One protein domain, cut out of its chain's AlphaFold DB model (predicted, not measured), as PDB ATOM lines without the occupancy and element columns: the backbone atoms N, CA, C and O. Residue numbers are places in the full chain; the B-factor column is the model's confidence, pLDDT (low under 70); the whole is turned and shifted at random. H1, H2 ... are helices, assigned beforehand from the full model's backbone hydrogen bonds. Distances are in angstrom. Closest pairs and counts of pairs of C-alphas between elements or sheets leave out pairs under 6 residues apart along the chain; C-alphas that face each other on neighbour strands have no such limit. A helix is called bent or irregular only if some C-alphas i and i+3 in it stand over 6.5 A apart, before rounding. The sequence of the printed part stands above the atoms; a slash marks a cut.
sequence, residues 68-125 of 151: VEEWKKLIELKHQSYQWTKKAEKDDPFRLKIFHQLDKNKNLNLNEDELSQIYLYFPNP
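AT A GLANCE: This is residues 68 to 125 of the 151 residues of the protein "EF-hand domain-containing protein" of Acinetobacter puyangensis (UniProt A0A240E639). Three short helices make a small body, their centres at the corners of a triangle, in which H2 touches both H1 and H3, while H1 and H3 are apart. A wide loop without a named element, residues 74 to 92, swings out from the end of H1 and comes back to the start of H2; the turn round Asn 107 lies at one end of the longest axis, and part of the wide loop and Pro 125 lie at the other. The printed part has 58 residues with three named helices, in the order H1, H2, H3, and no named strand. The class is all helix, though under half of the residues, 26 of 58, are in named elements. The whole is compact, with a radius of gyration of the C-alphas of 10.9 A, and rounded, with spans of 28 by 22 by 17 A.

IN THESE COORDINATES: H1 is residues 68 to 73 and begins at C-alpha 68 at (4.241, 42.364, -35.285); it is 8.9 A from first to last C-alpha. After residues 74 to 92, H2 is residues 93 to 102, 14.4 A long, beginning at C-alpha 93 at (1.835, 30.533, -34.488). H3 is residues 112 to 121, 15.8 A long, ending at C-alpha 121 at (7.105, 32.613, -21.698). H3 is irregular: C-alphas 116 and 119 are 7.2 A apart.

HOW THE PARTS SIT: H1 and H2 touch, and their closest C-alphas are those of Val 68 and Phe 99, 7.6 A apart. Their lines stand at a steep tilt of 55 degrees, and they run opposite ways. H2 and H3 touch as well, and their closest C-alphas are those of Leu 102 and Glu 114, 5.3 A apart. H2 and H3 stand at a steep tilt of 47 degrees and run opposite ways. H1 and H3 are apart. In H2 every O i to N i+4 pair is within hydrogen-bond range; in H1 this holds for 1 of 2 pairs and in H3 for 1 of 6, while 5 of 7 O i to N i+3 pairs of H3 are within range.

THE WHOLE: The two C-alphas farthest apart are those of Asn 107 and Pro 125, 30.2 A. The printed part has no cut. The link from H1 to H2 is long, with 19 residues, and their C-alphas lie 7 to 15 A from the mean of the C-alphas; the link from H2 to H3 is short, with 9 residues. The mean pLDDT of the printed part of this predicted model is 78.8, and 18 printed residues are under 70: residues 75 to 88, residue 90 and residues 123 to 125.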
ATOM      1  N   VAL A  68       4.336  43.786 -34.911       90.56
ATOM      2  CA  VAL A  68       4.241  42.364 -35.285       90.56
ATOM      3  C   VAL A  68       5.369  41.937 -36.236       90.56
ATOM      4  O   VAL A  68       5.885  40.825 -36.127       90.56
ATOM      5  N   GLU A  69       5.769  42.784 -37.182       89.38
ATOM      6  CA  GLU A  69       6.797  42.462 -38.177       89.38
ATOM      7  C   GLU A  69       8.213  42.509 -37.584       89.38
ATOM      8  O   GLU A  69       9.092  41.733 -37.979       89.38
ATOM      9  N   GLU A  70       8.435  43.378 -36.605       90.25
ATOM     10  CA  GLU A  70       9.635  43.444 -35.771       90.25
ATOM     11  C   GLU A  70       9.705  42.239 -34.825       90.25
ATOM     12  O   GLU A  70      10.731  41.554 -34.755       90.25
ATOM     13  N   TRP A  71       8.582  41.864 -34.208       87.94
ATOM     14  CA  TRP A  71       8.460  40.665 -33.379       87.94
ATOM     15  C   TRP A  71       8.819  39.381 -34.135       87.94
ATOM     16  O   TRP A  71       9.565  38.529 -33.637       87.94
ATOM     17  N   LYS A  72       8.351  39.232 -35.380       84.38
ATOM     18  CA  LYS A  72       8.701  38.076 -36.221       84.38
ATOM     19  C   LYS A  72      10.211  37.941 -36.418       84.38
ATOM     20  O   LYS A  72      10.704  36.814 -36.493       84.38
ATOM     21  N   LYS A  73      10.948  39.059 -36.454       80.19
ATOM     22  CA  LYS A  73      12.419  39.117 -36.583       80.19
ATOM     23  C   LYS A  73      13.152  38.898 -35.259       80.19
ATOM     24  O   LYS A  73      14.329  38.543 -35.288       80.19
ATOM     25  N   LEU A  74      12.457  39.007 -34.127       74.88
ATOM     26  CA  LEU A  74      12.935  38.789 -32.755       74.88
ATOM     27  C   LEU A  74      13.141  37.283 -32.447       74.88
ATOM     28  O   LEU A  74      12.677  36.730 -31.449       74.88
ATOM     29  N   ILE A  75      13.798  36.586 -33.378       60.56
ATOM     30  CA  ILE A  75      13.954  35.124 -33.451       60.56
ATOM     31  C   ILE A  75      14.969  34.611 -32.435       60.56
ATOM     32  O   ILE A  75      14.923  33.443 -32.064       60.56
ATOM     33  N   GLU A  76      15.884  35.465 -31.976       58.84
ATOM     34  CA  GLU A  76      17.029  35.013 -31.182       58.84
ATOM     35  C   GLU A  76      17.211  35.761 -29.864       58.84
ATOM     36  O   GLU A  76      18.041  35.311 -29.081       58.84
ATOM     37  N   LEU A  77      16.465  36.855 -29.600       65.44
ATOM     38  CA  LEU A  77      16.732  37.751 -28.456       65.44
ATOM     39  C   LEU A  77      18.255  37.928 -28.289       65.44
ATOM     40  O   LEU A  77      18.846  37.660 -27.242       65.44
ATOM     41  N   LYS A  78      18.933  38.219 -29.403       59.53
ATOM     42  CA  LYS A  78      20.376  38.017 -29.496       59.53
ATOM     43  C   LYS A  78      21.067  38.948 -28.503       59.53
ATOM     44  O   LYS A  78      20.784  40.138 -28.478       59.53
ATOM     45  N   HIS A  79      21.987  38.404 -27.706       62.47
ATOM     46  CA  HIS A  79      22.666  39.122 -26.617       62.47
ATOM     47  C   HIS A  79      21.775  39.536 -25.436       62.47
ATOM     48  O   HIS A  79      22.217  40.322 -24.603       62.47
ATOM     49  N   GLN A  80      20.562  39.001 -25.341       67.62
ATOM     50  CA  GLN A  80      19.719  39.125 -24.160       67.62
ATOM     51  C   GLN A  80      19.891  37.894 -23.268       67.62
ATOM     52  O   GLN A  80      20.361  36.835 -23.693       67.62
ATOM     53  N   SER A  81      19.473  38.034 -22.016       63.28
ATOM     54  CA  SER A  81      19.573  36.996 -20.985       63.28
ATOM     55  C   SER A  81      18.656  35.788 -21.220       63.28
ATOM     56  O   SER A  81      18.766  34.786 -20.515       63.28
ATOM     57  N   TYR A  82      17.762  35.867 -22.208       63.91
ATOM     58  CA  TYR A  82      16.789  34.832 -22.551       63.91
ATOM     59  C   TYR A  82      16.947  34.442 -24.013       63.91
ATOM     60  O   TYR A  82      17.163  35.295 -24.871       63.91
ATOM     61  N   GLN A  83      16.804  33.152 -24.300       63.88
ATOM     62  CA  GLN A  83      16.839  32.614 -25.655       63.88
ATOM     63  C   GLN A  83      15.647  31.686 -25.864       63.88
ATOM     64  O   GLN A  83      15.221  30.970 -24.954       63.88
ATOM     65  N   TRP A  84      15.122  31.664 -27.087       64.00
ATOM     66  CA  TRP A  84      14.125  30.675 -27.479       64.00
ATOM     67  C   TRP A  84      14.752  29.275 -27.434       64.00
ATOM     68  O   TRP A  84      15.790  29.031 -28.043       64.00
ATOM     69  N   THR A  85      14.115  28.331 -26.736       57.12
ATOM     70  CA  THR A  85      14.628  26.953 -26.570       57.12
ATOM     71  C   THR A  85      14.711  26.182 -27.894       57.12
ATOM     72  O   THR A  85      15.441  25.200 -28.010       57.12
ATOM     73  N   LYS A  86      13.971  26.625 -28.914       62.41
ATOM     74  CA  LYS A  86      13.973  26.072 -30.269       62.41
ATOM     75  C   LYS A  86      14.196  27.208 -31.260       62.41
ATOM     76  O   LYS A  86      13.725  28.320 -31.028       62.41
ATOM     77  N   LYS A  87      14.873  26.916 -32.376       62.19
ATOM     78  CA  LYS A  87      15.021  27.856 -33.492       62.19
ATOM     79  C   LYS A  87      13.627  28.282 -33.956       62.19
ATOM     80  O   LYS A  87      12.883  27.473 -34.505       62.19
ATOM     81  N   ALA A  88      13.276  29.521 -33.645       63.25
ATOM     82  CA  ALA A  88      11.977  30.083 -33.933       63.25
ATOM     83  C   ALA A  88      11.840  30.356 -35.436       63.25
ATOM     84  O   ALA A  88      12.735  30.918 -36.065       63.25
ATOM     85  N   GLU A  89      10.709  29.969 -36.018       70.56
ATOM     86  CA  GLU A  89      10.358  30.386 -37.374       70.56
ATOM     87  C   GLU A  89       9.732  31.787 -37.329       70.56
ATOM     88  O   GLU A  89       9.200  32.217 -36.297       70.56
ATOM     89  N   LYS A  90       9.833  32.534 -38.438       68.69
ATOM     90  CA  LYS A  90       9.282  33.898 -38.530       68.69
ATOM     91  C   LYS A  90       7.785  33.916 -38.234       68.69
ATOM     92  O   LYS A  90       7.349  34.753 -37.459       68.69
ATOM     93  N   ASP A  91       7.044  32.959 -38.779       76.31
ATOM     94  CA  ASP A  91       5.584  32.878 -38.672       76.31
ATOM     95  C   ASP A  91       5.127  31.759 -37.726       76.31
ATOM     96  O   ASP A  91       4.090  31.134 -37.934       76.31
ATOM     97  N   ASP A  92       5.909  31.487 -36.677       81.19
ATOM     98  CA  ASP A  92       5.529  30.498 -35.671       81.19
ATOM     99  C   ASP A  92       4.225  30.939 -34.962       81.19
ATOM    100  O   ASP A  92       4.217  31.964 -34.260       81.19
ATOM    101  N   PRO A  93       3.116  30.179 -35.094       82.12
ATOM    102  CA  PRO A  93       1.835  30.533 -34.488       82.12
ATOM    103  C   PRO A  93       1.914  30.622 -32.961       82.12
ATOM    104  O   PRO A  93       1.152  31.370 -32.346       82.12
ATOM    105  N   PHE A  94       2.849  29.908 -32.329       81.38
ATOM    106  CA  PHE A  94       3.077  30.008 -30.893       81.38
ATOM    107  C   PHE A  94       3.641  31.380 -30.505       81.38
ATOM    108  O   PHE A  94       3.170  32.001 -29.553       81.38
ATOM    109  N   ARG A  95       4.594  31.904 -31.281       82.88
ATOM    110  CA  ARG A  95       5.200  33.221 -31.027       82.88
ATOM    111  C   ARG A  95       4.218  34.351 -31.274       82.88
ATOM    112  O   ARG A  95       4.206  35.314 -30.513       82.88
ATOM    113  N   LEU A  96       3.377  34.231 -32.297       87.19
ATOM    114  CA  LEU A  96       2.296  35.189 -32.528       87.19
ATOM    115  C   LEU A  96       1.265  35.155 -31.393       87.19
ATOM    116  O   LEU A  96       0.795  36.201 -30.954       87.19
ATOM    117  N   LYS A  97       0.960  33.972 -30.842       88.69
ATOM    118  CA  LYS A  97       0.096  33.864 -29.657       88.69
ATOM    119  C   LYS A  97       0.698  34.578 -28.444       88.69
ATOM    120  O   LYS A  97      -0.042  35.260 -27.744       88.69
ATOM    121  N   ILE A  98       2.008  34.455 -28.213       88.12
ATOM    122  CA  ILE A  98       2.703  35.189 -27.140       88.12
ATOM    123  C   ILE A  98       2.581  36.697 -27.361       88.12
ATOM    124  O   ILE A  98       2.176  37.401 -26.442       88.12
ATOM    125  N   PHE A  99       2.855  37.182 -28.576       90.31
ATOM    126  CA  PHE A  99       2.703  38.599 -28.914       90.31
ATOM    127  C   PHE A  99       1.313  39.124 -28.534       90.31
ATOM    128  O   PHE A  99       1.195  40.082 -27.779       90.31
ATOM    129  N   HIS A 100       0.255  38.437 -28.972       91.50
ATOM    130  CA  HIS A 100      -1.124  38.834 -28.671       91.50
ATOM    131  C   HIS A 100      -1.493  38.763 -27.184       91.50
ATOM    132  O   HIS A 100      -2.451  39.403 -26.765       91.50
ATOM    133  N   GLN A 101      -0.789  37.957 -26.389       90.75
ATOM    134  CA  GLN A 101      -0.999  37.910 -24.942       90.75
ATOM    135  C   GLN A 101      -0.252  39.026 -24.208       90.75
ATOM    136  O   GLN A 101      -0.736  39.493 -23.176       90.75
ATOM    137  N   LEU A 102       0.904  39.443 -24.728       90.38
ATOM    138  CA  LEU A 102       1.663  40.579 -24.208       90.38
ATOM    139  C   LEU A 102       0.995  41.914 -24.564       90.38
ATOM    140  O   LEU A 102       0.988  42.810 -23.725       90.38
ATOM    141  N   ASP A 103       0.391  42.019 -25.754       92.75
ATOM    142  CA  ASP A 103      -0.351  43.190 -26.246       92.75
ATOM    143  C   ASP A 103      -1.689  43.353 -25.498       92.75
ATOM    144  O   ASP A 103      -2.775  43.008 -25.979       92.75
ATOM    145  N   LYS A 104      -1.610  43.849 -24.260       92.69
ATOM    146  CA  LYS A 104      -2.763  44.005 -23.363       92.69
ATOM    147  C   LYS A 104      -3.730  45.058 -23.882       92.69
ATOM    148  O   LYS A 104      -4.943  44.921 -23.698       92.69
ATOM    149  N   ASN A 105      -3.198  46.115 -24.488       93.19
ATOM    150  CA  ASN A 105      -3.988  47.229 -25.000       93.19
ATOM    151  C   ASN A 105      -4.558  46.968 -26.416       93.19
ATOM    152  O   ASN A 105      -5.445  47.708 -26.849       93.19
ATOM    153  N   LYS A 106      -4.128  45.887 -27.086       93.69
ATOM    154  CA  LYS A 106      -4.572  45.436 -28.416       93.69
ATOM    155  C   LYS A 106      -4.292  46.442 -29.532       93.69
ATOM    156  O   LYS A 106      -5.080  46.547 -30.477       93.69
ATOM    157  N   ASN A 107      -3.208  47.204 -29.424       93.31
ATOM    158  CA  ASN A 107      -2.819  48.200 -30.423       93.31
ATOM    159  C   ASN A 107      -1.828  47.651 -31.467       93.31
ATOM    160  O   ASN A 107      -1.342  48.430 -32.289       93.31
ATOM    161  N   LEU A 108      -1.544  46.341 -31.438       93.38
ATOM    162  CA  LEU A 108      -0.602  45.646 -32.318       93.38
ATOM    163  C   LEU A 108       0.857  46.107 -32.177       93.38
ATOM    164  O   LEU A 108       1.648  45.895 -33.094       93.38
ATOM    165  N   ASN A 109       1.216  46.700 -31.038       93.81
ATOM    166  CA  ASN A 109       2.567  47.136 -30.703       93.81
ATOM    167  C   ASN A 109       2.860  46.860 -29.225       93.81
ATOM    168  O   ASN A 109       2.069  47.205 -28.354       93.81
ATOM    169  N   LEU A 110       4.032  46.310 -28.924       91.56
ATOM    170  CA  LEU A 110       4.461  46.079 -27.547       91.56
ATOM    171  C   LEU A 110       5.307  47.250 -27.056       91.56
ATOM    172  O   LEU A 110       6.335  47.576 -27.654       91.56
ATOM    173  N   ASN A 111       4.888  47.869 -25.954       91.19
ATOM    174  CA  ASN A 111       5.722  48.818 -25.216       91.19
ATOM    175  C   ASN A 111       6.623  48.101 -24.187       91.19
ATOM    176  O   ASN A 111       6.566  46.880 -24.036       91.19
ATOM    177  N   GLU A 112       7.456  48.859 -23.470       89.62
ATOM    178  CA  GLU A 112       8.369  48.326 -22.448       89.62
ATOM    179  C   GLU A 112       7.632  47.534 -21.352       89.62
ATOM    180  O   GLU A 112       8.022  46.414 -21.028       89.62
ATOM    181  N   ASP A 113       6.515  48.053 -20.834       89.25
ATOM    182  CA  ASP A 113       5.728  47.402 -19.777       89.25
ATOM    183  C   ASP A 113       5.125  46.061 -20.232       89.25
ATOM    184  O   ASP A 113       5.097  45.076 -19.484       89.25
ATOM    185  N   GLU A 114       4.633  46.008 -21.467       90.50
ATOM    186  CA  GLU A 114       4.079  44.807 -22.083       90.50
ATOM    187  C   GLU A 114       5.185  43.792 -22.352       90.50
ATOM    188  O   GLU A 114       5.085  42.645 -21.913       90.50
ATOM    189  N   LEU A 115       6.281  44.226 -22.976       86.06
ATOM    190  CA  LEU A 115       7.412  43.370 -23.314       86.06
ATOM    191  C   LEU A 115       8.189  42.910 -22.071       86.06
ATOM    192  O   LEU A 115       8.810  41.848 -22.099       86.06
ATOM    193  N   SER A 116       8.098  43.634 -20.949       84.25
ATOM    194  CA  SER A 116       8.781  43.272 -19.700       84.25
ATOM    195  C   SER A 116       8.329  41.915 -19.184       84.25
ATOM    196  O   SER A 116       9.101  41.229 -18.536       84.25
ATOM    197  N   GLN A 117       7.112  41.485 -19.521       82.69
ATOM    198  CA  GLN A 117       6.536  40.208 -19.103       82.69
ATOM    199  C   GLN A 117       6.943  39.030 -19.996       82.69
ATOM    200  O   GLN A 117       6.525  37.899 -19.739       82.69
ATOM    201  N   ILE A 118       7.767  39.251 -21.026       80.00
ATOM    202  CA  ILE A 118       8.177  38.196 -21.959       80.00
ATOM    203  C   ILE A 118       8.877  37.024 -21.246       80.00
ATOM    204  O   ILE A 118       8.741  35.883 -21.684       80.00
ATOM    205  N   TYR A 119       9.545  37.266 -20.107       73.88
ATOM    206  CA  TYR A 119      10.204  36.223 -19.305       73.88
ATOM    207  C   TYR A 119       9.243  35.126 -18.826       73.88
ATOM    208  O   TYR A 119       9.679  34.000 -18.613       73.88
ATOM    209  N   LEU A 120       7.939  35.410 -18.693       77.12
ATOM    210  CA  LEU A 120       6.927  34.416 -18.304       77.12
ATOM    211  C   LEU A 120       6.771  33.290 -19.336       77.12
ATOM    212  O   LEU A 120       6.250  32.222 -19.013       77.12
ATOM    213  N   TYR A 121       7.206  33.536 -20.572       77.38
ATOM    214  CA  TYR A 121       7.105  32.613 -21.698       77.38
ATOM    215  C   TYR A 121       8.406  31.862 -21.984       77.38
ATOM    216  O   TYR A 121       8.416  30.955 -22.819       77.38
ATOM    217  N   PHE A 122       9.487  32.215 -21.290       72.62
ATOM    218  CA  PHE A 122      10.766  31.526 -21.370       72.62
ATOM    219  C   PHE A 122      10.965  30.626 -20.150       72.62
ATOM    220  O   PHE A 122      10.454  30.924 -19.069       72.62
ATOM    221  N   PRO A 123      11.718  29.522 -20.293       66.81
ATOM    222  CA  PRO A 123      12.136  28.752 -19.135       66.81
ATOM    223  C   PRO A 123      12.924  29.657 -18.186       66.81
ATOM    224  O   PRO A 123      13.763  30.448 -18.622       66.81
ATOM    225  N   ASN A 124      12.651  29.529 -16.889       64.25
ATOM    226  CA  ASN A 124      13.398  30.257 -15.877       64.25
ATOM    227  C   ASN A 124      14.885  29.859 -15.991       64.25
ATOM    228  O   ASN A 124      15.189  28.675 -15.821       64.25
ATOM    229  N   PRO A 125      15.819  30.798 -16.246       59.84
ATOM    230  CA  PRO A 125      17.250  30.484 -16.361       59.84
ATOM    231  C   PRO A 125      17.846  29.894 -15.069       59.84
ATOM    232  O   PRO A 125      18.964  29.384 -15.065       59.84
TER     233      PRO A 125